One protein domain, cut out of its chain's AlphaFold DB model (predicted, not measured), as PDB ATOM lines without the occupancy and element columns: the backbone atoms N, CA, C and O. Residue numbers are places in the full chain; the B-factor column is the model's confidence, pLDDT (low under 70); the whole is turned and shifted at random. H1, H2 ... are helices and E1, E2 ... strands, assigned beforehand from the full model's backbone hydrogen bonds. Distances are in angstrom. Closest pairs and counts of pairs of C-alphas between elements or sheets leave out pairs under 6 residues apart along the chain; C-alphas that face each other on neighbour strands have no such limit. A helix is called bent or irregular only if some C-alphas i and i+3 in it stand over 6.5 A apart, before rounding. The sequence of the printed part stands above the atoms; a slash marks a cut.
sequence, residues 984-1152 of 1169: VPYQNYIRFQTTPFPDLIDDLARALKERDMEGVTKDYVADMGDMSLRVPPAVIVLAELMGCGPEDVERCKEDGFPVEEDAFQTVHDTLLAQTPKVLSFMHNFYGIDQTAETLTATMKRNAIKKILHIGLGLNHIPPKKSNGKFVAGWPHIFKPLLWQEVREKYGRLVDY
ATOM      1  N   VAL A 984      38.858  41.433 -21.653       70.25
ATOM      2  CA  VAL A 984      39.098  40.037 -21.285       70.25
ATOM      3  C   VAL A 984      39.656  39.858 -19.862       70.25
ATOM      4  O   VAL A 984      39.070  39.070 -19.122       70.25
ATOM      5  N   PRO A 985      40.687  40.601 -19.400       73.31
ATOM      6  CA  PRO A 985      41.073  40.633 -17.986       73.31
ATOM      7  C   PRO A 985      39.904  40.835 -17.005       73.31
ATOM      8  O   PRO A 985      39.886  40.221 -15.940       73.31
ATOM      9  N   TYR A 986      38.892  41.634 -17.363       75.56
ATOM     10  CA  TYR A 986      37.717  41.881 -16.514       75.56
ATOM     11  C   TYR A 986      36.716  40.726 -16.556       75.56
ATOM     12  O   TYR A 986      36.186  40.345 -15.517       75.56
ATOM     13  N   GLN A 987      36.514  40.104 -17.720       75.75
ATOM     14  CA  GLN A 987      35.745  38.858 -17.824       75.75
ATOM     15  C   GLN A 987      36.402  37.726 -17.016       75.75
ATOM     16  O   GLN A 987      35.705  36.974 -16.341       75.75
ATOM     17  N   ASN A 988      37.735  37.649 -17.014       83.69
ATOM     18  CA  ASN A 988      38.501  36.711 -16.194       83.69
ATOM     19  C   ASN A 988      38.382  37.008 -14.689       83.69
ATOM     20  O   ASN A 988      38.161  36.080 -13.915       83.69
ATOM     21  N   TYR A 989      38.435  38.281 -14.272       83.56
ATOM     22  CA  TYR A 989      38.151  38.674 -12.884       83.56
ATOM     23  C   TYR A 989      36.728  38.283 -12.450       83.56
ATOM     24  O   TYR A 989      36.543  37.742 -11.363       83.56
ATOM     25  N   ILE A 990      35.724  38.493 -13.312       77.19
ATOM     26  CA  ILE A 990      34.337  38.095 -13.036       77.19
ATOM     27  C   ILE A 990      34.230  36.569 -12.901       77.19
ATOM     28  O   ILE A 990      33.667  36.109 -11.914       77.19
ATOM     29  N   ARG A 991      34.819  35.781 -13.816       82.19
ATOM     30  CA  ARG A 991      34.846  34.304 -13.718       82.19
ATOM     31  C   ARG A 991      35.528  33.830 -12.430       82.19
ATOM     32  O   ARG A 991      34.986  32.973 -11.742       82.19
ATOM     33  N   PHE A 992      36.667  34.425 -12.067       86.44
ATOM     34  CA  PHE A 992      37.342  34.173 -10.790       86.44
ATOM     35  C   PHE A 992      36.453  34.505  -9.583       86.44
ATOM     36  O   PHE A 992      36.473  33.769  -8.602       86.44
ATOM     37  N   GLN A 993      35.648  35.569  -9.648       81.88
ATOM     38  CA  GLN A 993      34.713  35.917  -8.579       81.88
ATOM     39  C   GLN A 993      33.542  34.927  -8.475       81.88
ATOM     40  O   GLN A 993      33.181  34.521  -7.370       81.88
ATOM     41  N   THR A 994      32.917  34.571  -9.602       77.94
ATOM     42  CA  THR A 994      31.616  33.881  -9.620       77.94
ATOM     43  C   THR A 994      31.699  32.360  -9.663       77.94
ATOM     44  O   THR A 994      30.754  31.705  -9.230       77.94
ATOM     45  N   THR A 995      32.778  31.789 -10.200       82.12
ATOM     46  CA  THR A 995      32.851  30.353 -10.504       82.12
ATOM     47  C   THR A 995      33.708  29.608  -9.465       82.12
ATOM     48  O   THR A 995      34.780  30.093  -9.090       82.12
ATOM     49  N   PRO A 996      33.273  28.438  -8.959       83.38
ATOM     50  CA  PRO A 996      34.099  27.556  -8.136       83.38
ATOM     51  C   PRO A 996      35.415  27.142  -8.811       83.38
ATOM     52  O   PRO A 996      35.456  26.843 -10.000       83.38
ATOM     53  N   PHE A 997      36.502  27.082  -8.033       85.00
ATOM     54  CA  PHE A 997      37.796  26.599  -8.523       85.00
ATOM     55  C   PHE A 997      37.766  25.137  -9.027       85.00
ATOM     56  O   PHE A 997      38.387  24.895 -10.060       85.00
ATOM     57  N   PRO A 998      37.026  24.189  -8.405       83.56
ATOM     58  CA  PRO A 998      36.828  22.855  -8.976       83.56
ATOM     59  C   PRO A 998      36.237  22.900 -10.389       83.56
ATOM     60  O   PRO A 998      36.826  22.330 -11.295       83.56
ATOM     61  N   ASP A 999      35.157  23.653 -10.605       81.06
ATOM     62  CA  ASP A 999      34.500  23.791 -11.912       81.06
ATOM     63  C   ASP A 999      35.455  24.387 -12.966       81.06
ATOM     64  O   ASP A 999      35.553  23.885 -14.083       81.06
ATOM     65  N   LEU A1000      36.233  25.413 -12.589       80.44
ATOM     66  CA  LEU A1000      37.267  26.018 -13.442       80.44
ATOM     67  C   LEU A1000      38.408  25.039 -13.791       80.44
ATOM     68  O   LEU A1000      39.015  25.153 -14.859       80.44
ATOM     69  N   ILE A1001      38.717  24.089 -12.902       82.56
ATOM     70  CA  ILE A1001      39.689  23.013 -13.139       82.56
ATOM     71  C   ILE A1001      39.080  21.896 -13.989       82.56
ATOM     72  O   ILE A1001      39.757  21.419 -14.896       82.56
ATOM     73  N   ASP A1002      37.823  21.513 -13.767       76.56
ATOM     74  CA  ASP A1002      37.125  20.488 -14.548       76.56
ATOM     75  C   ASP A1002      36.855  20.948 -15.987       76.56
ATOM     76  O   ASP A1002      36.984  20.147 -16.911       76.56
ATOM     77  N   ASP A1003      36.550  22.228 -16.214       70.31
ATOM     78  CA  ASP A1003      36.458  22.812 -17.559       70.31
ATOM     79  C   ASP A1003      37.823  22.796 -18.269       70.31
ATOM     80  O   ASP A1003      37.929  22.344 -19.414       70.31
ATOM     81  N   LEU A1004      38.898  23.202 -17.577       74.88
ATOM     82  CA  LEU A1004      40.266  23.135 -18.105       74.88
ATOM     83  C   LEU A1004      40.700  21.685 -18.392       74.88
ATOM     84  O   LEU A1004      41.305  21.418 -19.431       74.88
ATOM     85  N   ALA A1005      40.387  20.746 -17.498       72.25
ATOM     86  CA  ALA A1005      40.730  19.334 -17.621       72.25
ATOM     87  C   ALA A1005      39.921  18.636 -18.721       72.25
ATOM     88  O   ALA A1005      40.477  17.810 -19.446       72.25
ATOM     89  N   ARG A1006      38.642  18.990 -18.900       70.50
ATOM     90  CA  ARG A1006      37.798  18.516 -20.008       70.50
ATOM     91  C   ARG A1006      38.370  18.969 -21.347       70.50
ATOM     92  O   ARG A1006      38.671  18.122 -22.182       70.50
ATOM     93  N   ALA A1007      38.655  20.263 -21.485       61.25
ATOM     94  CA  ALA A1007      39.240  20.814 -22.701       61.25
ATOM     95  C   ALA A1007      40.652  20.248 -22.989       61.25
ATOM     96  O   ALA A1007      40.998  19.984 -24.137       61.25
ATOM     97  N   LEU A1008      41.475  19.986 -21.963       59.66
ATOM     98  CA  LEU A1008      42.760  19.286 -22.129       59.66
ATOM     99  C   LEU A1008      42.589  17.815 -22.549       59.66
ATOM    100  O   LEU A1008      43.311  17.344 -23.426       59.66
ATOM    101  N   LYS A1009      41.622  17.099 -21.970       58.25
ATOM    102  CA  LYS A1009      41.344  15.686 -22.274       58.25
ATOM    103  C   LYS A1009      40.764  15.490 -23.676       58.25
ATOM    104  O   LYS A1009      41.065  14.492 -24.323       58.25
ATOM    105  N   GLU A1010      39.963  16.435 -24.155       53.28
ATOM    106  CA  GLU A1010      39.457  16.454 -25.532       53.28
ATOM    107  C   GLU A1010      40.612  16.661 -26.535       53.28
ATOM    108  O   GLU A1010      40.718  15.911 -27.508       53.28
ATOM    109  N   ARG A1011      41.567  17.561 -26.241       55.25
ATOM    110  CA  ARG A1011      42.793  17.750 -27.052       55.25
ATOM    111  C   ARG A1011      43.680  16.502 -27.119       55.25
ATOM    112  O   ARG A1011      44.207  16.202 -28.192       55.25
ATOM    113  N   ASP A1012      43.848  15.784 -26.006       50.12
ATOM    114  CA  ASP A1012      44.670  14.564 -25.944       50.12
ATOM    115  C   ASP A1012      44.091  13.405 -26.781       50.12
ATOM    116  O   ASP A1012      44.843  12.521 -27.196       50.12
ATOM    117  N   MET A1013      42.783  13.407 -27.078       48.75
ATOM    118  CA  MET A1013      42.152  12.377 -27.917       48.75
ATOM    119  C   MET A1013      42.180  12.677 -29.427       48.75
ATOM    120  O   MET A1013      42.190  11.728 -30.210       48.75
ATOM    121  N   GLU A1014      42.198  13.946 -29.862       42.78
ATOM    122  CA  GLU A1014      42.091  14.281 -31.300       42.78
ATOM    123  C   GLU A1014      43.429  14.359 -32.059       42.78
ATOM    124  O   GLU A1014      43.461  14.074 -33.255       42.78
ATOM    125  N   GLY A1015      44.538  14.702 -31.393       46.19
ATOM    126  CA  GLY A1015      45.893  14.619 -31.959       46.19
ATOM    127  C   GLY A1015      46.240  15.606 -33.098       46.19
ATOM    128  O   GLY A1015      45.830  15.455 -34.245       46.19
ATOM    129  N   VAL A1016      47.182  16.522 -32.815       44.06
ATOM    130  CA  VAL A1016      47.856  17.469 -33.750       44.06
ATOM    131  C   VAL A1016      47.171  18.836 -33.965       44.06
ATOM    132  O   VAL A1016      46.510  19.095 -34.974       44.06
ATOM    133  N   THR A1017      47.483  19.753 -33.034       48.69
ATOM    134  CA  THR A1017      47.642  21.228 -33.184       48.69
ATOM    135  C   THR A1017      46.530  22.067 -33.827       48.69
ATOM    136  O   THR A1017      46.719  23.269 -34.005       48.69
ATOM    137  N   LYS A1018      45.365  21.501 -34.139       37.22
ATOM    138  CA  LYS A1018      44.247  22.239 -34.739       37.22
ATOM    139  C   LYS A1018      43.615  23.225 -33.746       37.22
ATOM    140  O   LYS A1018      43.515  24.407 -34.059       37.22
ATOM    141  N   ASP A1019      43.289  22.752 -32.550       40.56
ATOM    142  CA  ASP A1019      42.532  23.517 -31.548       40.56
ATOM    143  C   ASP A1019      43.455  24.111 -30.466       40.56
ATOM    144  O   ASP A1019      43.080  25.034 -29.753       40.56
ATOM    145  N   TYR A1020      44.729  23.693 -30.455       40.34
ATOM    146  CA  TYR A1020      45.803  24.297 -29.658       40.34
ATOM    147  C   TYR A1020      45.807  25.827 -29.778       40.34
ATOM    148  O   TYR A1020      45.691  26.508 -28.772       40.34
ATOM    149  N   VAL A1021      45.882  26.384 -30.993       40.00
ATOM    150  CA  VAL A1021      45.966  27.848 -31.183       40.00
ATOM    151  C   VAL A1021      44.656  28.560 -30.821       40.00
ATOM    152  O   VAL A1021      44.708  29.664 -30.284       40.00
ATOM    153  N   ALA A1022      43.502  27.932 -31.068       41.78
ATOM    154  CA  ALA A1022      42.198  28.489 -30.709       41.78
ATOM    155  C   ALA A1022      42.045  28.598 -29.184       41.78
ATOM    156  O   ALA A1022      41.742  29.671 -28.671       41.78
ATOM    157  N   ASP A1023      42.373  27.529 -28.462       45.44
ATOM    158  CA  ASP A1023      42.205  27.442 -27.011       45.44
ATOM    159  C   ASP A1023      43.331  28.135 -26.234       45.44
ATOM    160  O   ASP A1023      43.125  28.604 -25.119       45.44
ATOM    161  N   MET A1024      44.520  28.285 -26.824       43.53
ATOM    162  CA  MET A1024      45.516  29.243 -26.327       43.53
ATOM    163  C   MET A1024      44.984  30.681 -26.424       43.53
ATOM    164  O   MET A1024      45.362  31.534 -25.620       43.53
ATOM    165  N   GLY A1025      44.108  30.948 -27.398       47.97
ATOM    166  CA  GLY A1025      43.318  32.170 -27.521       47.97
ATOM    167  C   GLY A1025      42.115  32.243 -26.571       47.97
ATOM    168  O   GLY A1025      41.665  33.353 -26.289       47.97
ATOM    169  N   ASP A1026      41.637  31.123 -26.008       62.19
ATOM    170  CA  ASP A1026      40.672  31.155 -24.905       62.19
ATOM    171  C   ASP A1026      41.373  31.607 -23.622       62.19
ATOM    172  O   ASP A1026      42.016  30.870 -22.870       62.19
ATOM    173  N   MET A1027      41.224  32.898 -23.377       61.88
ATOM    174  CA  MET A1027      41.821  33.581 -22.249       61.88
ATOM    175  C   MET A1027      41.221  33.144 -20.905       61.88
ATOM    176  O   MET A1027      41.833  33.425 -19.878       61.88
ATOM    177  N   SER A1028      40.084  32.439 -20.875       65.62
ATOM    178  CA  SER A1028      39.483  31.939 -19.633       65.62
ATOM    179  C   SER A1028      40.226  30.742 -19.039       65.62
ATOM    180  O   SER A1028      40.324  30.618 -17.817       65.62
ATOM    181  N   LEU A1029      40.906  29.953 -19.877       72.44
ATOM    182  CA  LEU A1029      41.813  28.878 -19.450       72.44
ATOM    183  C   LEU A1029      43.066  29.402 -18.719       72.44
ATOM    184  O   LEU A1029      43.853  28.629 -18.172       72.44
ATOM    185  N   ARG A1030      43.241  30.730 -18.676       82.00
ATOM    186  CA  ARG A1030      44.298  31.441 -17.943       82.00
ATOM    187  C   ARG A1030      43.888  31.799 -16.510       82.00
ATOM    188  O   ARG A1030      44.745  32.278 -15.763       82.00
ATOM    189  N   VAL A1031      42.630  31.561 -16.114       85.62
ATOM    190  CA  VAL A1031      42.158  31.762 -14.734       85.62
ATOM    191  C   VAL A1031      42.791  30.735 -13.777       85.62
ATOM    192  O   VAL A1031      43.472  31.176 -12.849       85.62
ATOM    193  N   PRO A1032      42.695  29.399 -13.980       87.50
ATOM    194  CA  PRO A1032      43.148  28.435 -12.967       87.50
ATOM    195  C   PRO A1032      44.639  28.531 -12.584       87.50
ATOM    196  O   PRO A1032      44.927  28.572 -11.386       87.50
ATOM    197  N   PRO A1033      45.607  28.654 -13.523       86.31
ATOM    198  CA  PRO A1033      47.018  28.790 -13.153       86.31
ATOM    199  C   PRO A1033      47.314  30.106 -12.424       86.31
ATOM    200  O   PRO A1033      48.227  30.165 -11.603       86.31
ATOM    201  N   ALA A1034      46.539  31.161 -12.692       90.31
ATOM    202  CA  ALA A1034      46.694  32.437 -12.011       90.31
ATOM    203  C   ALA A1034      46.091  32.422 -10.594       90.31
ATOM    204  O   ALA A1034      46.651  33.072  -9.713       90.31
ATOM    205  N   VAL A1035      45.030  31.638 -10.339       90.25
ATOM    206  CA  VAL A1035      44.553  31.358  -8.967       90.25
ATOM    207  C   VAL A1035      45.624  30.617  -8.169       90.25
ATOM    208  O   VAL A1035      45.921  31.028  -7.053       90.25
ATOM    209  N   ILE A1036      46.259  29.591  -8.747       89.75
ATOM    210  CA  ILE A1036      47.343  28.840  -8.085       89.75
ATOM    211  C   ILE A1036      48.519  29.769  -7.734       89.75
ATOM    212  O   ILE A1036      48.994  29.761  -6.602       89.75
ATOM    213  N   VAL A1037      48.942  30.634  -8.666       91.50
ATOM    214  CA  VAL A1037      49.987  31.642  -8.401       91.50
ATOM    215  C   VAL A1037      49.563  32.640  -7.313       91.50
ATOM    216  O   VAL A1037      50.409  33.051  -6.526       91.50
ATOM    217  N   LEU A1038      48.285  33.027  -7.226       91.38
ATOM    218  CA  LEU A1038      47.801  33.908  -6.156       91.38
ATOM    219  C   LEU A1038      47.781  33.207  -4.787       91.38
ATOM    220  O   LEU A1038      48.199  33.804  -3.800       91.38
ATOM    221  N   ALA A1039      47.344  31.947  -4.741       88.88
ATOM    222  CA  ALA A1039      47.266  31.133  -3.529       88.88
ATOM    223  C   ALA A1039      48.641  30.941  -2.873       88.88
ATOM    224  O   ALA A1039      48.815  31.186  -1.681       88.88
ATOM    225  N   GLU A1040      49.650  30.617  -3.680       90.50
ATOM    226  CA  GLU A1040      51.040  30.432  -3.245       90.50
ATOM    227  C   GLU A1040      51.705  31.749  -2.800       90.50
ATOM    228  O   GLU A1040      52.505  31.759  -1.868       90.50
ATOM    229  N   LEU A1041      51.317  32.898  -3.374       89.00
ATOM    230  CA  LEU A1041      51.731  34.222  -2.870       89.00
ATOM    231  C   LEU A1041      51.038  34.614  -1.552       89.00
ATOM    232  O   LEU A1041      51.523  35.510  -0.862       89.00
ATOM    233  N   MET A1042      49.915  33.969  -1.220       86.50
ATOM    234  CA  MET A1042      49.162  34.154   0.026       86.50
ATOM    235  C   MET A1042      49.466  33.085   1.090       86.50
ATOM    236  O   MET A1042      49.119  33.283   2.254       86.50
ATOM    237  N   GLY A1043      50.107  31.973   0.717       85.94
ATOM    238  CA  GLY A1043      50.370  30.834   1.600       85.94
ATOM    239  C   GLY A1043      49.129  29.996   1.947       85.94
ATOM    240  O   GLY A1043      49.065  29.458   3.052       85.94
ATOM    241  N   CYS A1044      48.140  29.904   1.050       88.44
ATOM    242  CA  CYS A1044      46.901  29.133   1.244       88.44
ATOM    243  C   CYS A1044      46.584  28.202   0.057       88.44
ATOM    244  O   CYS A1044      47.275  28.233  -0.961       88.44
ATOM    245  N   GLY A1045      45.549  27.359   0.180       86.31
ATOM    246  CA  GLY A1045      45.074  26.523  -0.927       86.31
ATOM    247  C   GLY A1045      44.396  27.352  -2.034       86.31
ATOM    248  O   GLY A1045      43.771  28.371  -1.729       86.31
ATOM    249  N   PRO A1046      44.465  26.945  -3.320       85.69
ATOM    250  CA  PRO A1046      43.732  27.590  -4.420       85.69
ATOM    251  C   PRO A1046      42.217  27.714  -4.188       85.69
ATOM    252  O   PRO A1046      41.591  28.696  -4.594       85.69
ATOM    253  N   GLU A1047      41.630  26.737  -3.503       81.88
ATOM    254  CA  GLU A1047      40.244  26.717  -3.045       81.88
ATOM    255  C   GLU A1047      39.945  27.763  -1.952       81.88
ATOM    256  O   GLU A1047      38.856  28.345  -1.970       81.88
ATOM    257  N   ASP A1048      40.919  28.052  -1.079       80.75
ATOM    258  CA  ASP A1048      40.829  28.978   0.061       80.75
ATOM    259  C   ASP A1048      41.049  30.454  -0.324       80.75
ATOM    260  O   ASP A1048      40.913  31.350   0.514       80.75
ATOM    261  N   VAL A1049      41.419  30.746  -1.577       83.94
ATOM    262  CA  VAL A1049      41.664  32.123  -2.032       83.94
ATOM    263  C   VAL A1049      40.373  32.944  -1.948       83.94
ATOM    264  O   VAL A1049      39.430  32.748  -2.716       83.94
ATOM    265  N   GLU A1050      40.346  33.920  -1.038       73.12
ATOM    266  CA  GLU A1050      39.215  34.833  -0.831       73.12
ATOM    267  C   GLU A1050      38.967  35.748  -2.048       73.12
ATOM    268  O   GLU A1050      39.509  36.848  -2.158       73.12
ATOM    269  N   ARG A1051      38.078  35.320  -2.950       69.62
ATOM    270  CA  ARG A1051      37.754  35.974  -4.240       69.62
ATOM    271  C   ARG A1051      37.184  37.404  -4.153       69.62
ATOM    272  O   ARG A1051      37.015  38.045  -5.186       69.62
ATOM    273  N   CYS A1052      36.883  37.913  -2.955       59.53
ATOM    274  CA  CYS A1052      36.126  39.155  -2.733       59.53
ATOM    275  C   CYS A1052      36.801  40.164  -1.775       59.53
ATOM    276  O   CYS A1052      36.109  40.883  -1.054       59.53
ATOM    277  N   LYS A1053      38.139  40.270  -1.759       65.50
ATOM    278  CA  LYS A1053      38.838  41.313  -0.975       65.50
ATOM    279  C   LYS A1053      38.821  42.680  -1.668       65.50
ATOM    280  O   LYS A1053      39.646  42.947  -2.539       65.50
ATOM    281  N   GLU A1054      37.948  43.590  -1.228       59.91
ATOM    282  CA  GLU A1054      37.965  45.001  -1.676       59.91
ATOM    283  C   GLU A1054      39.262  45.735  -1.248       59.91
ATOM    284  O   GLU A1054      39.748  46.629  -1.956       59.91
ATOM    285  N   ASP A1055      39.893  45.282  -0.156       66.75
ATOM    286  CA  ASP A1055      41.235  45.692   0.287       66.75
ATOM    287  C   ASP A1055      42.395  45.048  -0.490       66.75
ATOM    288  O   ASP A1055      43.536  45.501  -0.387       66.75
ATOM    289  N   GLY A1056      42.096  44.112  -1.392       80.00
ATOM    290  CA  GLY A1056      43.072  43.457  -2.254       80.00
ATOM    291  C   GLY A1056      43.925  42.408  -1.546       80.00
ATOM    292  O   GLY A1056      43.686  42.030  -0.399       80.00
ATOM    293  N   PHE A1057      44.930  41.923  -2.270       87.62
ATOM    294  CA  PHE A1057      45.804  40.836  -1.839       87.62
ATOM    295  C   PHE A1057      47.204  41.383  -1.511       87.62
ATOM    296  O   PHE A1057      47.906  41.795  -2.443       87.62
ATOM    297  N   PRO A1058      47.604  41.442  -0.224       87.00
ATOM    298  CA  PRO A1058      48.946  41.843   0.184       87.00
ATOM    299  C   PRO A1058      49.956  40.707  -0.048       87.00
ATOM    300  O   PRO A1058      49.695  39.561   0.303       87.00
ATOM    301  N   VAL A1059      51.112  41.037  -0.628       87.56
ATOM    302  CA  VAL A1059      52.185  40.104  -1.006       87.56
ATOM    303  C   VAL A1059      53.550  40.755  -0.750       87.56
ATOM    304  O   VAL A1059      53.807  41.861  -1.223       87.56
ATOM    305  N   GLU A1060      54.453  40.084  -0.035       85.88
ATOM    306  CA  GLU A1060      55.820  40.581   0.217       85.88
ATOM    307  C   GLU A1060      56.765  40.345  -0.979       85.88
ATOM    308  O   GLU A1060      56.584  39.403  -1.750       85.88
ATOM    309  N   GLU A1061      57.804  41.178  -1.149       84.56
ATOM    310  CA  GLU A1061      58.733  41.088  -2.303       84.56
ATOM    311  C   GLU A1061      59.418  39.707  -2.405       84.56
ATOM    312  O   GLU A1061      59.590  39.192  -3.512       84.56
ATOM    313  N   ASP A1062      59.740  39.076  -1.271       85.00
ATOM    314  CA  ASP A1062      60.389  37.756  -1.208       85.00
ATOM    315  C   ASP A1062      59.458  36.605  -1.637       85.00
ATOM    316  O   ASP A1062      59.925  35.589  -2.167       85.00
ATOM    317  N   ALA A1063      58.136  36.781  -1.509       86.12
ATOM    318  CA  ALA A1063      57.154  35.824  -2.017       86.12
ATOM    319  C   ALA A1063      57.171  35.788  -3.555       86.12
ATOM    320  O   ALA A1063      57.119  34.710  -4.139       86.12
ATOM    321  N   PHE A1064      57.362  36.931  -4.231       87.06
ATOM    322  CA  PHE A1064      57.530  36.954  -5.692       87.06
ATOM    323  C   PHE A1064      58.792  36.233  -6.167       87.06
ATOM    324  O   PHE A1064      58.805  35.709  -7.279       87.06
ATOM    325  N   GLN A1065      59.862  36.240  -5.368       89.00
ATOM    326  CA  GLN A1065      61.090  35.525  -5.722       89.00
ATOM    327  C   GLN A1065      60.867  34.023  -5.555       89.00
ATOM    328  O   GLN A1065      61.029  33.271  -6.512       89.00
ATOM    329  N   THR A1066      60.369  33.627  -4.379       87.44
ATOM    330  CA  THR A1066      60.028  32.239  -4.039       87.44
ATOM    331  C   THR A1066      59.077  31.627  -5.065       87.44
ATOM    332  O   THR A1066      59.441  30.651  -5.706       87.44
ATOM    333  N   VAL A1067      57.905  32.229  -5.292       88.44
ATOM    334  CA  VAL A1067      56.867  31.701  -6.197       88.44
ATOM    335  C   VAL A1067      57.320  31.672  -7.660       88.44
ATOM    336  O   VAL A1067      56.899  30.800  -8.420       88.44
ATOM    337  N   HIS A1068      58.210  32.578  -8.083       88.81
ATOM    338  CA  HIS A1068      58.801  32.488  -9.420       88.81
ATOM    339  C   HIS A1068      59.729  31.271  -9.532       88.81
ATOM    340  O   HIS A1068      59.572  30.469 -10.454       88.81
ATOM    341  N   ASP A1069      60.631  31.084  -8.567       84.44
ATOM    342  CA  ASP A1069      61.576  29.965  -8.574       84.44
ATOM    343  C   ASP A1069      60.895  28.600  -8.331       84.44
ATOM    344  O   ASP A1069      61.316  27.596  -8.910       84.44
ATOM    345  N   THR A1070      59.817  28.541  -7.537       81.56
ATOM    346  CA  THR A1070      59.092  27.291  -7.239       81.56
ATOM    347  C   THR A1070      58.021  26.930  -8.264       81.56
ATOM    348  O   THR A1070      57.888  25.749  -8.566       81.56
ATOM    349  N   LEU A1071      57.272  27.884  -8.834       79.19
ATOM    350  CA  LEU A1071      56.180  27.562  -9.768       79.19
ATOM    351  C   LEU A1071      56.507  27.818 -11.237       79.19
ATOM    352  O   LEU A1071      55.893  27.192 -12.098       79.19
ATOM    353  N   LEU A1072      57.414  28.750 -11.549       74.44
ATOM    354  CA  LEU A1072      57.595  29.263 -12.916       74.44
ATOM    355  C   LEU A1072      58.938  28.859 -13.543       74.44
ATOM    356  O   LEU A1072      59.011  28.718 -14.763       74.44
ATOM    357  N   ALA A1073      59.979  28.640 -12.737       66.06
ATOM    358  CA  ALA A1073      61.324  28.305 -13.215       66.06
ATOM    359  C   ALA A1073      61.610  26.793 -13.357       66.06
ATOM    360  O   ALA A1073      62.613  26.419 -13.961       66.06
ATOM    361  N   GLN A1074      60.760  25.905 -12.821       60.03
ATOM    362  CA  GLN A1074      61.147  24.502 -12.588       60.03
ATOM    363  C   GLN A1074      61.341  23.619 -13.833       60.03
ATOM    364  O   GLN A1074      62.134  22.680 -13.774       60.03
ATOM    365  N   THR A1075      60.623  23.836 -14.946       64.50
ATOM    366  CA  THR A1075      60.762  22.963 -16.135       64.50
ATOM    367  C   THR A1075      60.574  23.694 -17.471       64.50
ATOM    368  O   THR A1075      59.780  24.633 -17.556       64.50
ATOM    369  N   PRO A1076      61.174  23.194 -18.574       60.75
ATOM    370  CA  PRO A1076      60.889  23.685 -19.927       60.75
ATOM    371  C   PRO A1076      59.412  23.578 -20.338       60.75
ATOM    372  O   PRO A1076      58.946  24.376 -21.149       60.75
ATOM    373  N   LYS A1077      58.648  22.627 -19.771       60.72
ATOM    374  CA  LYS A1077      57.196  22.521 -20.002       60.72
ATOM    375  C   LYS A1077      56.444  23.702 -19.383       60.72
ATOM    376  O   LYS A1077      55.589  24.279 -20.046       60.72
ATOM    377  N   VAL A1078      56.798  24.083 -18.155       66.19
ATOM    378  CA  VAL A1078      56.231  25.246 -17.449       66.19
ATOM    379  C   VAL A1078      56.624  26.557 -18.134       66.19
ATOM    380  O   VAL A1078      55.763  27.400 -18.365       66.19
ATOM    381  N   LEU A1079      57.891  26.712 -18.535       65.31
ATOM    382  CA  LEU A1079      58.348  27.898 -19.270       65.31
ATOM    383  C   LEU A1079      57.643  28.036 -20.627       65.31
ATOM    384  O   LEU A1079      57.165  29.120 -20.958       65.31
ATOM    385  N   SER A1080      57.490  26.930 -21.366       60.59
ATOM    386  CA  SER A1080      56.676  26.887 -22.587       60.59
ATOM    387  C   SER A1080      55.231  27.297 -22.292       60.59
ATOM    388  O   SER A1080      54.732  28.239 -22.899       60.59
ATOM    389  N   PHE A1081      54.575  26.695 -21.294       69.31
ATOM    390  CA  PHE A1081      53.217  27.057 -20.872       69.31
ATOM    391  C   PHE A1081      53.074  28.552 -20.510       69.31
ATOM    392  O   PHE A1081      52.104  29.188 -20.916       69.31
ATOM    393  N   MET A1082      54.060  29.153 -19.839       70.00
ATOM    394  CA  MET A1082      54.066  30.579 -19.474       70.00
ATOM    395  C   MET A1082      54.280  31.525 -20.663       70.00
ATOM    396  O   MET A1082      53.599  32.552 -20.772       70.00
ATOM    397  N   HIS A1083      55.166  31.171 -21.595       70.31
ATOM    398  CA  HIS A1083      55.275  31.852 -22.886       70.31
ATOM    399  C   HIS A1083      53.935  31.792 -23.638       70.31
ATOM    400  O   HIS A1083      53.420  32.805 -24.103       70.31
ATOM    401  N   ASN A1084      53.336  30.610 -23.677       61.84
ATOM    402  CA  ASN A1084      52.183  30.274 -24.499       61.84
ATOM    403  C   ASN A1084      50.856  30.878 -23.998       61.84
ATOM    404  O   ASN A1084      50.115  31.456 -24.790       61.84
ATOM    405  N   PHE A1085      50.577  30.810 -22.692       67.88
ATOM    406  CA  PHE A1085      49.329  31.307 -22.089       67.88
ATOM    407  C   PHE A1085      49.432  32.719 -21.491       67.88
ATOM    408  O   PHE A1085      48.409  33.305 -21.153       67.88
ATOM    409  N   TYR A1086      50.624  33.314 -21.373       73.88
ATOM    410  CA  TYR A1086      50.776  34.669 -20.810       73.88
ATOM    411  C   TYR A1086      51.725  35.576 -21.611       73.88
ATOM    412  O   TYR A1086      51.898  36.753 -21.272       73.88
ATOM    413  N   GLY A1087      52.342  35.087 -22.693       68.94
ATOM    414  CA  GLY A1087      53.339  35.838 -23.462       68.94
ATOM    415  C   GLY A1087      54.549  36.228 -22.610       68.94
ATOM    416  O   GLY A1087      55.016  37.365 -22.703       68.94
ATOM    417  N   ILE A1088      54.957  35.362 -21.677       75.56
ATOM    418  CA  ILE A1088      56.090  35.585 -20.773       75.56
ATOM    419  C   ILE A1088      57.293  34.825 -21.326       75.56
ATOM    420  O   ILE A1088      57.426  33.626 -21.102       75.56
ATOM    421  N   ASP A1089      58.164  35.532 -22.043       67.19
ATOM    422  CA  ASP A1089      59.458  34.997 -22.462       67.19
ATOM    423  C   ASP A1089      60.505  35.141 -21.341       67.19
ATOM    424  O   ASP A1089      60.539  36.153 -20.634       67.19
ATOM    425  N   GLN A1090      61.343  34.117 -21.160       64.81
ATOM    426  CA  GLN A1090      62.339  34.010 -20.083       64.81
ATOM    427  C   GLN A1090      63.663  33.464 -20.638       64.81
ATOM    428  O   GLN A1090      64.125  32.387 -20.275       64.81
ATOM    429  N   THR A1091      64.270  34.226 -21.547       55.53
ATOM    430  CA  THR A1091      65.480  33.869 -22.311       55.53
ATOM    431  C   THR A1091      66.817  34.184 -21.617       55.53
ATOM    432  O   THR A1091      67.871  33.989 -22.217       55.53
ATOM    433  N   ALA A1092      66.812  34.676 -20.373       51.38
ATOM    434  CA  ALA A1092      68.028  35.061 -19.649       51.38
ATOM    435  C   ALA A1092      68.483  33.979 -18.655       51.38
ATOM    436  O   ALA A1092      67.708  33.579 -17.789       51.38
ATOM    437  N   GLU A1093      69.763  33.591 -18.713       54.06
ATOM    438  CA  GLU A1093      70.388  32.613 -17.798       54.06
ATOM    439  C   GLU A1093      70.299  33.021 -16.316       54.06
ATOM    440  O   GLU A1093      70.305  32.170 -15.429       54.06
ATOM    441  N   THR A1094      70.185  34.324 -16.033       60.72
ATOM    442  CA  THR A1094      69.854  34.848 -14.702       60.72
ATOM    443  C   THR A1094      68.756  35.907 -14.799       60.72
ATOM    444  O   THR A1094      68.880  36.915 -15.497       60.72
ATOM    445  N   LEU A1095      67.653  35.690 -14.079       74.94
ATOM    446  CA  LEU A1095      66.511  36.606 -14.041       74.94
ATOM    447  C   LEU A1095      66.618  37.545 -12.841       74.94
ATOM    448  O   LEU A1095      66.670  37.105 -11.692       74.94
ATOM    449  N   THR A1096      66.594  38.856 -13.093       82.81
ATOM    450  CA  THR A1096      66.578  39.846 -12.006       82.81
ATOM    451  C   THR A1096      65.269  39.773 -11.216       82.81
ATOM    452  O   THR A1096      64.208  39.496 -11.780       82.81
ATOM    453  N   ALA A1097      65.301  40.144  -9.932       80.38
ATOM    454  CA  ALA A1097      64.108  40.190  -9.078       80.38
ATOM    455  C   ALA A1097      62.959  41.043  -9.659       80.38
ATOM    456  O   ALA A1097      61.779  40.782  -9.424       80.38
ATOM    457  N   THR A1098      63.293  42.043 -10.485       80.19
ATOM    458  CA  THR A1098      62.302  42.850 -11.209       80.19
ATOM    459  C   THR A1098      61.655  42.102 -12.373       80.19
ATOM    460  O   THR A1098      60.462  42.288 -12.598       80.19
ATOM    461  N   MET A1099      62.391  41.240 -13.079       79.31
ATOM    462  CA  MET A1099      61.844  40.386 -14.140       79.31
ATOM    463  C   MET A1099      60.929  39.307 -13.549       79.31
ATOM    464  O   MET A1099      59.785  39.202 -13.984       79.31
ATOM    465  N   LYS A1100      61.379  38.606 -12.496       86.62
ATOM    466  CA  LYS A1100      60.593  37.593 -11.764       86.62
ATOM    467  C   LYS A1100      59.243  38.141 -11.292       86.62
ATOM    468  O   LYS A1100      58.181  37.654 -11.681       86.62
ATOM    469  N   ARG A1101      59.279  39.260 -10.559       88.44
ATOM    470  CA  ARG A1101      58.083  39.976 -10.096       88.44
ATOM    471  C   ARG A1101      57.196  40.453 -11.253       88.44
ATOM    472  O   ARG A1101      55.975  40.374 -11.153       88.44
ATOM    473  N   ASN A1102      57.765  40.955 -12.353       85.50
ATOM    474  CA  ASN A1102      56.972  41.412 -13.501       85.50
ATOM    475  C   ASN A1102      56.299  40.257 -14.270       85.50
ATOM    476  O   ASN A1102      55.198  40.463 -14.777       85.50
ATOM    477  N   ALA A1103      56.896  39.059 -14.311       85.12
ATOM    478  CA  ALA A1103      56.241  37.861 -14.839       85.12
ATOM    479  C   ALA A1103      54.981  37.523 -14.022       85.12
ATOM    480  O   ALA A1103      53.889  37.465 -14.582       85.12
ATOM    481  N   ILE A1104      55.103  37.436 -12.693       90.00
ATOM    482  CA  ILE A1104      53.973  37.175 -11.782       90.00
ATOM    483  C   ILE A1104      52.862  38.227 -11.923       90.00
ATOM    484  O   ILE A1104      51.692  37.870 -12.055       90.00
ATOM    485  N   LYS A1105      53.202  39.525 -11.987       91.12
ATOM    486  CA  LYS A1105      52.204  40.578 -12.265       91.12
ATOM    487  C   LYS A1105      51.434  40.324 -13.560       91.12
ATOM    488  O   LYS A1105      50.235  40.574 -13.602       91.12
ATOM    489  N   LYS A1106      52.119  39.874 -14.616       87.88
ATOM    490  CA  LYS A1106      51.503  39.626 -15.922       87.88
ATOM    491  C   LYS A1106      50.562  38.417 -15.875       87.88
ATOM    492  O   LYS A1106      49.490  38.489 -16.467       87.88
ATOM    493  N   ILE A1107      50.910  37.371 -15.117       89.38
ATOM    494  CA  ILE A1107      50.023  36.226 -14.840       89.38
ATOM    495  C   ILE A1107      48.744  36.701 -14.144       89.38
ATOM    496  O   ILE A1107      47.652  36.459 -14.647       89.38
ATOM    497  N   LEU A1108      48.869  37.427 -13.030       91.00
ATOM    498  CA  LEU A1108      47.721  37.863 -12.224       91.00
ATOM    499  C   LEU A1108      46.847  38.909 -12.939       91.00
ATOM    500  O   LEU A1108      45.628  38.907 -12.777       91.00
ATOM    501  N   HIS A1109      47.439  39.760 -13.779       87.69
ATOM    502  CA  HIS A1109      46.691  40.725 -14.585       87.69
ATOM    503  C   HIS A1109      45.915  40.061 -15.732       87.69
ATOM    504  O   HIS A1109      44.731  40.326 -15.900       87.69
ATOM    505  N   ILE A1110      46.549  39.172 -16.506       85.19
ATOM    506  CA  ILE A1110      45.896  38.496 -17.643       85.19
ATOM    507  C   ILE A1110      44.916  37.418 -17.161       85.19
ATOM    508  O   ILE A1110      43.826  37.274 -17.714       85.19
ATOM    509  N   GLY A1111      45.303  36.652 -16.140       86.75
ATOM    510  CA  GLY A1111      44.537  35.519 -15.631       86.75
ATOM    511  C   GLY A1111      43.425  35.893 -14.652       86.75
ATOM    512  O   GLY A1111      42.400  35.229 -14.672       86.75
ATOM    513  N   LEU A1112      43.582  36.947 -13.837       87.88
ATOM    514  CA  LEU A1112      42.594  37.352 -12.816       87.88
ATOM    515  C   LEU A1112      42.164  38.829 -12.902       87.88
ATOM    516  O   LEU A1112      41.447  39.294 -12.023       87.88
ATOM    517  N   GLY A1113      42.625  39.612 -13.884       83.31
ATOM    518  CA  GLY A1113      42.294  41.044 -13.997       83.31
ATOM    519  C   GLY A1113      42.887  41.951 -12.910       83.31
ATOM    520  O   GLY A1113      42.556  43.138 -12.843       83.31
ATOM    521  N   LEU A1114      43.766  41.428 -12.050       87.94
ATOM    522  CA  LEU A1114      44.282  42.158 -10.894       87.94
ATOM    523  C   LEU A1114      45.392  43.141 -11.287       87.94
ATOM    524  O   LEU A1114      46.339  42.807 -11.999       87.94
ATOM    525  N   ASN A1115      45.306  44.373 -10.784       85.62
ATOM    526  CA  ASN A1115      46.302  45.420 -10.998       85.62
ATOM    527  C   ASN A1115      47.271  45.498  -9.813       85.62
ATOM    528  O   ASN A1115      46.861  45.440  -8.656       85.62
ATOM    529  N   HIS A1116      48.563  45.652 -10.107       88.81
ATOM    530  CA  HIS A1116      49.625  45.677  -9.101       88.81
ATOM    531  C   HIS A1116      49.919  47.093  -8.585       88.81
ATOM    532  O   HIS A1116      50.455  47.930  -9.319       88.81
ATOM    533  N   ILE A1117      49.725  47.305  -7.287       85.81
ATOM    534  CA  ILE A1117      50.146  48.497  -6.547       85.81
ATOM    535  C   ILE A1117      51.516  48.215  -5.897       85.81
ATOM    536  O   ILE A1117      51.614  47.335  -5.040       85.81
ATOM    537  N   PRO A1118      52.601  48.911  -6.294       81.88
ATOM    538  CA  PRO A1118      53.893  48.796  -5.618       81.88
ATOM    539  C   PRO A1118      53.875  49.509  -4.255       81.88
ATOM    540  O   PRO A1118      53.323  50.607  -4.163       81.88
ATOM    541  N   PRO A1119      54.550  48.964  -3.227       82.94
ATOM    542  CA  PRO A1119      54.706  49.658  -1.959       82.94
ATOM    543  C   PRO A1119      55.652  50.853  -2.095       82.94
ATOM    544  O   PRO A1119      56.425  50.987  -3.055       82.94
ATOM    545  N   LYS A1120      55.589  51.751  -1.108       76.81
ATOM    546  CA  LYS A1120      56.385  52.981  -1.078       76.81
ATOM    547  C   LYS A1120      57.880  52.649  -1.109       76.81
ATOM    548  O   LYS A1120      58.359  51.787  -0.373       76.81
ATOM    549  N   LYS A1121      58.630  53.363  -1.952       72.56
ATOM    550  CA  LYS A1121      60.090  53.247  -2.033       72.56
ATOM    551  C   LYS A1121      60.798  54.326  -1.223       72.56
ATOM    552  O   LYS A1121      60.356  55.471  -1.188       72.56
ATOM    553  N   SER A1122      61.943  53.963  -0.652       59.91
ATOM    554  CA  SER A1122      62.919  54.872  -0.048       59.91
ATOM    555  C   SER A1122      64.317  54.483  -0.526       59.91
ATOM    556  O   SER A1122      64.655  53.300  -0.558       59.91
ATOM    557  N   ASN A1123      65.118  55.457  -0.969       64.31
ATOM    558  CA  ASN A1123      66.469  55.246  -1.513       64.31
ATOM    559  C   ASN A1123      66.557  54.096  -2.551       64.31
ATOM    560  O   ASN A1123      67.482  53.289  -2.543       64.31
ATOM    561  N   GLY A1124      65.548  53.990  -3.427       62.97
ATOM    562  CA  GLY A1124      65.441  52.974  -4.490       62.97
ATOM    563  C   GLY A1124      64.908  51.596  -4.056       62.97
ATOM    564  O   GLY A1124      64.343  50.877  -4.894       62.97
ATOM    565  N   LYS A1125      65.019  51.254  -2.767       67.81
ATOM    566  CA  LYS A1125      64.500  50.017  -2.159       67.81
ATOM    567  C   LYS A1125      63.034  50.179  -1.738       67.81
ATOM    568  O   LYS A1125      62.556  51.300  -1.569       67.81
ATOM    569  N   PHE A1126      62.314  49.071  -1.588       76.62
ATOM    570  CA  PHE A1126      61.000  49.070  -0.938       76.62
ATOM    571  C   PHE A1126      61.169  49.213   0.582       76.62
ATOM    572  O   PHE A1126      62.198  48.814   1.130       76.62
ATOM    573  N   VAL A1127      60.198  49.835   1.253       74.19
ATOM    574  CA  VAL A1127      60.189  49.934   2.721       74.19
ATOM    575  C   VAL A1127      59.716  48.596   3.295       74.19
ATOM    576  O   VAL A1127      58.660  48.110   2.910       74.19
ATOM    577  N   ALA A1128      60.496  47.998   4.199       66.69
ATOM    578  CA  ALA A1128      60.142  46.727   4.833       66.69
ATOM    579  C   ALA A1128      58.833  46.839   5.639       66.69
ATOM    580  O   ALA A1128      58.580  47.870   6.267       66.69
ATOM    581  N   GLY A1129      58.013  45.783   5.618       68.06
ATOM    582  CA  GLY A1129      56.692  45.767   6.258       68.06
ATOM    583  C   GLY A1129      55.609  46.551   5.504       68.06
ATOM    584  O   GLY A1129      54.579  46.872   6.089       68.06
ATOM    585  N   TRP A1130      55.843  46.887   4.230       78.12
ATOM    586  CA  TRP A1130      54.828  47.424   3.323       78.12
ATOM    587  C   TRP A1130      54.675  46.473   2.130       78.12
ATOM    588  O   TRP A1130      55.513  46.524   1.225       78.12
ATOM    589  N   PRO A1131      53.627  45.631   2.095       83.50
ATOM    590  CA  PRO A1131      53.437  44.663   1.024       83.50
ATOM    591  C   PRO A1131      53.050  45.329  -0.300       83.50
ATOM    592  O   PRO A1131      52.478  46.421  -0.359       83.50
ATOM    593  N   HIS A1132      53.308  44.614  -1.389       88.50
ATOM    594  CA  HIS A1132      52.679  44.854  -2.681       88.50
ATOM    595  C   HIS A1132      51.201  44.494  -2.584       88.50
ATOM    596  O   HIS A1132      50.865  43.498  -1.954       88.50
ATOM    597  N   ILE A1133      50.317  45.262  -3.220       87.75
ATOM    598  CA  ILE A1133      48.874  44.997  -3.156       87.75
ATOM    599  C   ILE A1133      48.342  44.749  -4.561       87.75
ATOM    600  O   ILE A1133      48.490  45.595  -5.445       87.75
ATOM    601  N   PHE A1134      47.696  43.608  -4.779       89.00
ATOM    602  CA  PHE A1134      46.920  43.356  -5.991       89.00
ATOM    603  C   PHE A1134      45.453  43.735  -5.767       89.00
ATOM    604  O   PHE A1134      44.812  43.200  -4.865       89.00
ATOM    605  N   LYS A1135      44.915  44.652  -6.581       85.06
ATOM    606  CA  LYS A1135      43.522  45.133  -6.494       85.06
ATOM    607  C   LYS A1135      42.817  45.142  -7.855       85.06
ATOM    608  O   LYS A1135      43.464  45.413  -8.871       85.06
ATOM    609  N   PRO A1136      41.485  44.969  -7.902       79.44
ATOM    610  CA  PRO A1136      40.676  45.149  -9.107       79.44
ATOM    611  C   PRO A1136      40.445  46.649  -9.409       79.44
ATOM    612  O   PRO A1136      39.317  47.081  -9.619       79.44
ATOM    613  N   LEU A1137      41.505  47.473  -9.405       72.75
ATOM    614  CA  LEU A1137      41.389  48.939  -9.325       72.75
ATOM    615  C   LEU A1137      40.467  49.572 -10.373       72.75
ATOM    616  O   LEU A1137      39.667  50.422 -10.008       72.75
ATOM    617  N   LEU A1138      40.532  49.161 -11.647       72.56
ATOM    618  CA  LEU A1138      39.670  49.769 -12.667       72.56
ATOM    619  C   LEU A1138      38.183  49.451 -12.436       72.56
ATOM    620  O   LEU A1138      37.335  50.277 -12.748       72.56
ATOM    621  N   TRP A1139      37.860  48.287 -11.865       73.88
ATOM    622  CA  TRP A1139      36.488  47.960 -11.471       73.88
ATOM    623  C   TRP A1139      35.996  48.890 -10.358       73.88
ATOM    624  O   TRP A1139      34.870  49.379 -10.407       73.88
ATOM    625  N   GLN A1140      36.856  49.155  -9.370       75.88
ATOM    626  CA  GLN A1140      36.568  50.073  -8.267       75.88
ATOM    627  C   GLN A1140      36.401  51.510  -8.792       75.88
ATOM    628  O   GLN A1140      35.340  52.090  -8.592       75.88
ATOM    629  N   GLU A1141      37.346  52.012  -9.596       77.56
ATOM    630  CA  GLU A1141      37.283  53.319 -10.278       77.56
ATOM    631  C   GLU A1141      35.978  53.496 -11.079       77.56
ATOM    632  O   GLU A1141      35.319  54.530 -10.995       77.56
ATOM    633  N   VAL A1142      35.569  52.472 -11.835       77.31
ATOM    634  CA  VAL A1142      34.341  52.491 -12.644       77.31
ATOM    635  C   VAL A1142      33.083  52.492 -11.772       77.31
ATOM    636  O   VAL A1142      32.184  53.300 -11.998       77.31
ATOM    637  N   ARG A1143      33.027  51.646 -10.740       76.69
ATOM    638  CA  ARG A1143      31.908  51.562  -9.786       76.69
ATOM    639  C   ARG A1143      31.754  52.833  -8.943       76.69
ATOM    640  O   ARG A1143      30.633  53.228  -8.636       76.69
ATOM    641  N   GLU A1144      32.862  53.471  -8.572       80.56
ATOM    642  CA  GLU A1144      32.899  54.730  -7.816       80.56
ATOM    643  C   GLU A1144      32.463  55.923  -8.678       80.56
ATOM    644  O   GLU A1144      31.700  56.771  -8.221       80.56
ATOM    645  N   LYS A1145      32.904  55.971  -9.941       80.50
ATOM    646  CA  LYS A1145      32.638  57.077 -10.875       80.50
ATOM    647  C   LYS A1145      31.267  57.002 -11.559       80.50
ATOM    648  O   LYS A1145      30.726  58.041 -11.926       80.50
ATOM    649  N   TYR A1146      30.713  55.799 -11.739       81.50
ATOM    650  CA  TYR A1146      29.486  55.564 -12.518       81.50
ATOM    651  C   TYR A1146      28.379  54.799 -11.755       81.50
ATOM    652  O   TYR A1146      27.336  54.494 -12.332       81.50
ATOM    653  N   GLY A1147      28.558  54.521 -10.459       79.69
ATOM    654  CA  GLY A1147      27.548  53.884  -9.603       79.69
ATOM    655  C   GLY A1147      27.368  52.378  -9.841       79.69
ATOM    656  O   GLY A1147      28.123  51.750 -10.582       79.69
ATOM    657  N   ARG A1148      26.358  51.773  -9.195       78.81
ATOM    658  CA  ARG A1148      26.032  50.339  -9.328       78.81
ATOM    659  C   ARG A1148      24.694  50.148 -10.042       78.81
ATOM    660  O   ARG A1148      23.717  50.823  -9.723       78.81
ATOM    661  N   LEU A1149      24.608  49.142 -10.912       76.44
ATOM    662  CA  LEU A1149      23.362  48.786 -11.602       76.44
ATOM    663  C   LEU A1149      22.218  48.393 -10.641       76.44
ATOM    664  O   LEU A1149      21.058  48.686 -10.915       76.44
ATOM    665  N   VAL A1150      22.535  47.763  -9.504       74.56
ATOM    666  CA  VAL A1150      21.531  47.368  -8.495       74.56
ATOM    667  C   VAL A1150      20.918  48.592  -7.811       74.56
ATOM    668  O   VAL A1150      19.714  48.619  -7.573       74.56
ATOM    669  N   ASP A1151      21.717  49.631  -7.559       75.06
ATOM    670  CA  ASP A1151      21.246  50.876  -6.947       75.06
ATOM    671  C   ASP A1151      20.298  51.611  -7.918       75.06
ATOM    672  O   ASP A1151      19.269  52.144  -7.506       75.06
ATOM    673  N   TYR A1152      20.571  51.551  -9.230       68.31
ATOM    674  CA  TYR A1152      19.631  51.998 -10.266       68.31
ATOM    675  C   TYR A1152      18.317  51.209 -10.225       68.31
ATOM    676  O   TYR A1152      17.254  51.819 -10.099       68.31
TER     677      TYR A1152
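AT A GLANCE: This is residues 984 to 1152 of the 1169 residues of the protein "Herpes_ori_bp domain-containing protein" of Klebsormidium nitens (UniProt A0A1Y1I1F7). Two crossing helices, H4 and H7, make the core; H1, H5 and H6 pack round them, and a small sheet of E1, E3 and E2 packs on one side. H2 leads away to a turn, residues 1012 to 1018, that sticks out, and so does the tail of residues 1141 to 1152, which holds part of H8 and H9. The printed part has 169 residues with nine named helices and three named strands, in the order H1 H2 H3 H4 E1 H5 H6 H7 E2 E3 H8 H9; the sheet order is E1 E3 E2, antiparallel, and the class is mostly helix. The whole is compact but flat, with a radius of gyration of the C-alphas of 17.2 A and spans of 54 by 53 by 25 A.

HOW THE PARTS SIT: H1, residues 984 to 994, and H2, residues 997 to 1014, meet only through their link. H3, residues 1020 to 1024, is close to H2 but not clearly touching, the closest C-alphas, Arg 1011 and Tyr 1020, being 7.7 A apart. H4, residues 1027 to 1042, is the hub, touching five helices; it has a kink of 26 degrees near residue 1034 and is only just irregular, C-alphas 1029 and 1032 being 6.6 A apart. H2 touches H4 with residues 997 to 1004 alone, closest at the C-alphas of Leu 1004 and Leu 1029, 6.1 A. E1, residues 1057 to 1059, is an edge strand. H5, residues 1061 to 1072, touches H4, closest at the C-alphas of Ala 1063 and Leu 1041, 5.7 A. H6, residues 1076 to 1086, and H4 only just touch, only at their ends, with 3 pairs of C-alphas within 8 A, the closest Phe 1085 and Arg 1030, 6.5 A. H7, residues 1097 to 1112, touches H4 at a steep tilt of 52 degrees, opposite ways, closest at the C-alphas of Gly 1111 and Val 1031, 4.5 A. H7 touches H1 with residues 1109 to 1112 alone, closest at the C-alphas of Leu 1112 and Tyr 989, 4.6 A. E2, residues 1115 to 1117, and E3, residues 1132 to 1135, form a hairpin, with N 1117 and O 1133 within hydrogen-bond range at 2.8 A; E3 pairs with E1 through N 1059 and O 1132, 2.8 A. H4 and H7 are on this sheet, two layers with helices on one face. H8, residues 1137 to 1146, touches no helix, and H9, residues 1149 to 1152, is apart from it. H1, H2, H3, H5, H6, H7 and H8 have every O i to N i+4 pair within hydrogen-bond range, H4 has 8 of 12, and H9 is too short for one.

IN THESE COORDINATES: H1 begins at C-alpha 984 (39.098, 40.037, -21.285). H2 is 26.2 A long, H4 23.5 A and H7 22.0 A. H9 ends at C-alpha 1152 (19.631, 51.998, -10.266).

THE WHOLE: The C-alphas farthest apart, Glu 1014 and Asn 1123, are 56.2 A apart. The printed part has no cut. The links H4 to E1 and E2 to E3 are long. The mean pLDDT of the printed part is 74.6, and 52 residues are under 70, among them 1007 to 1028.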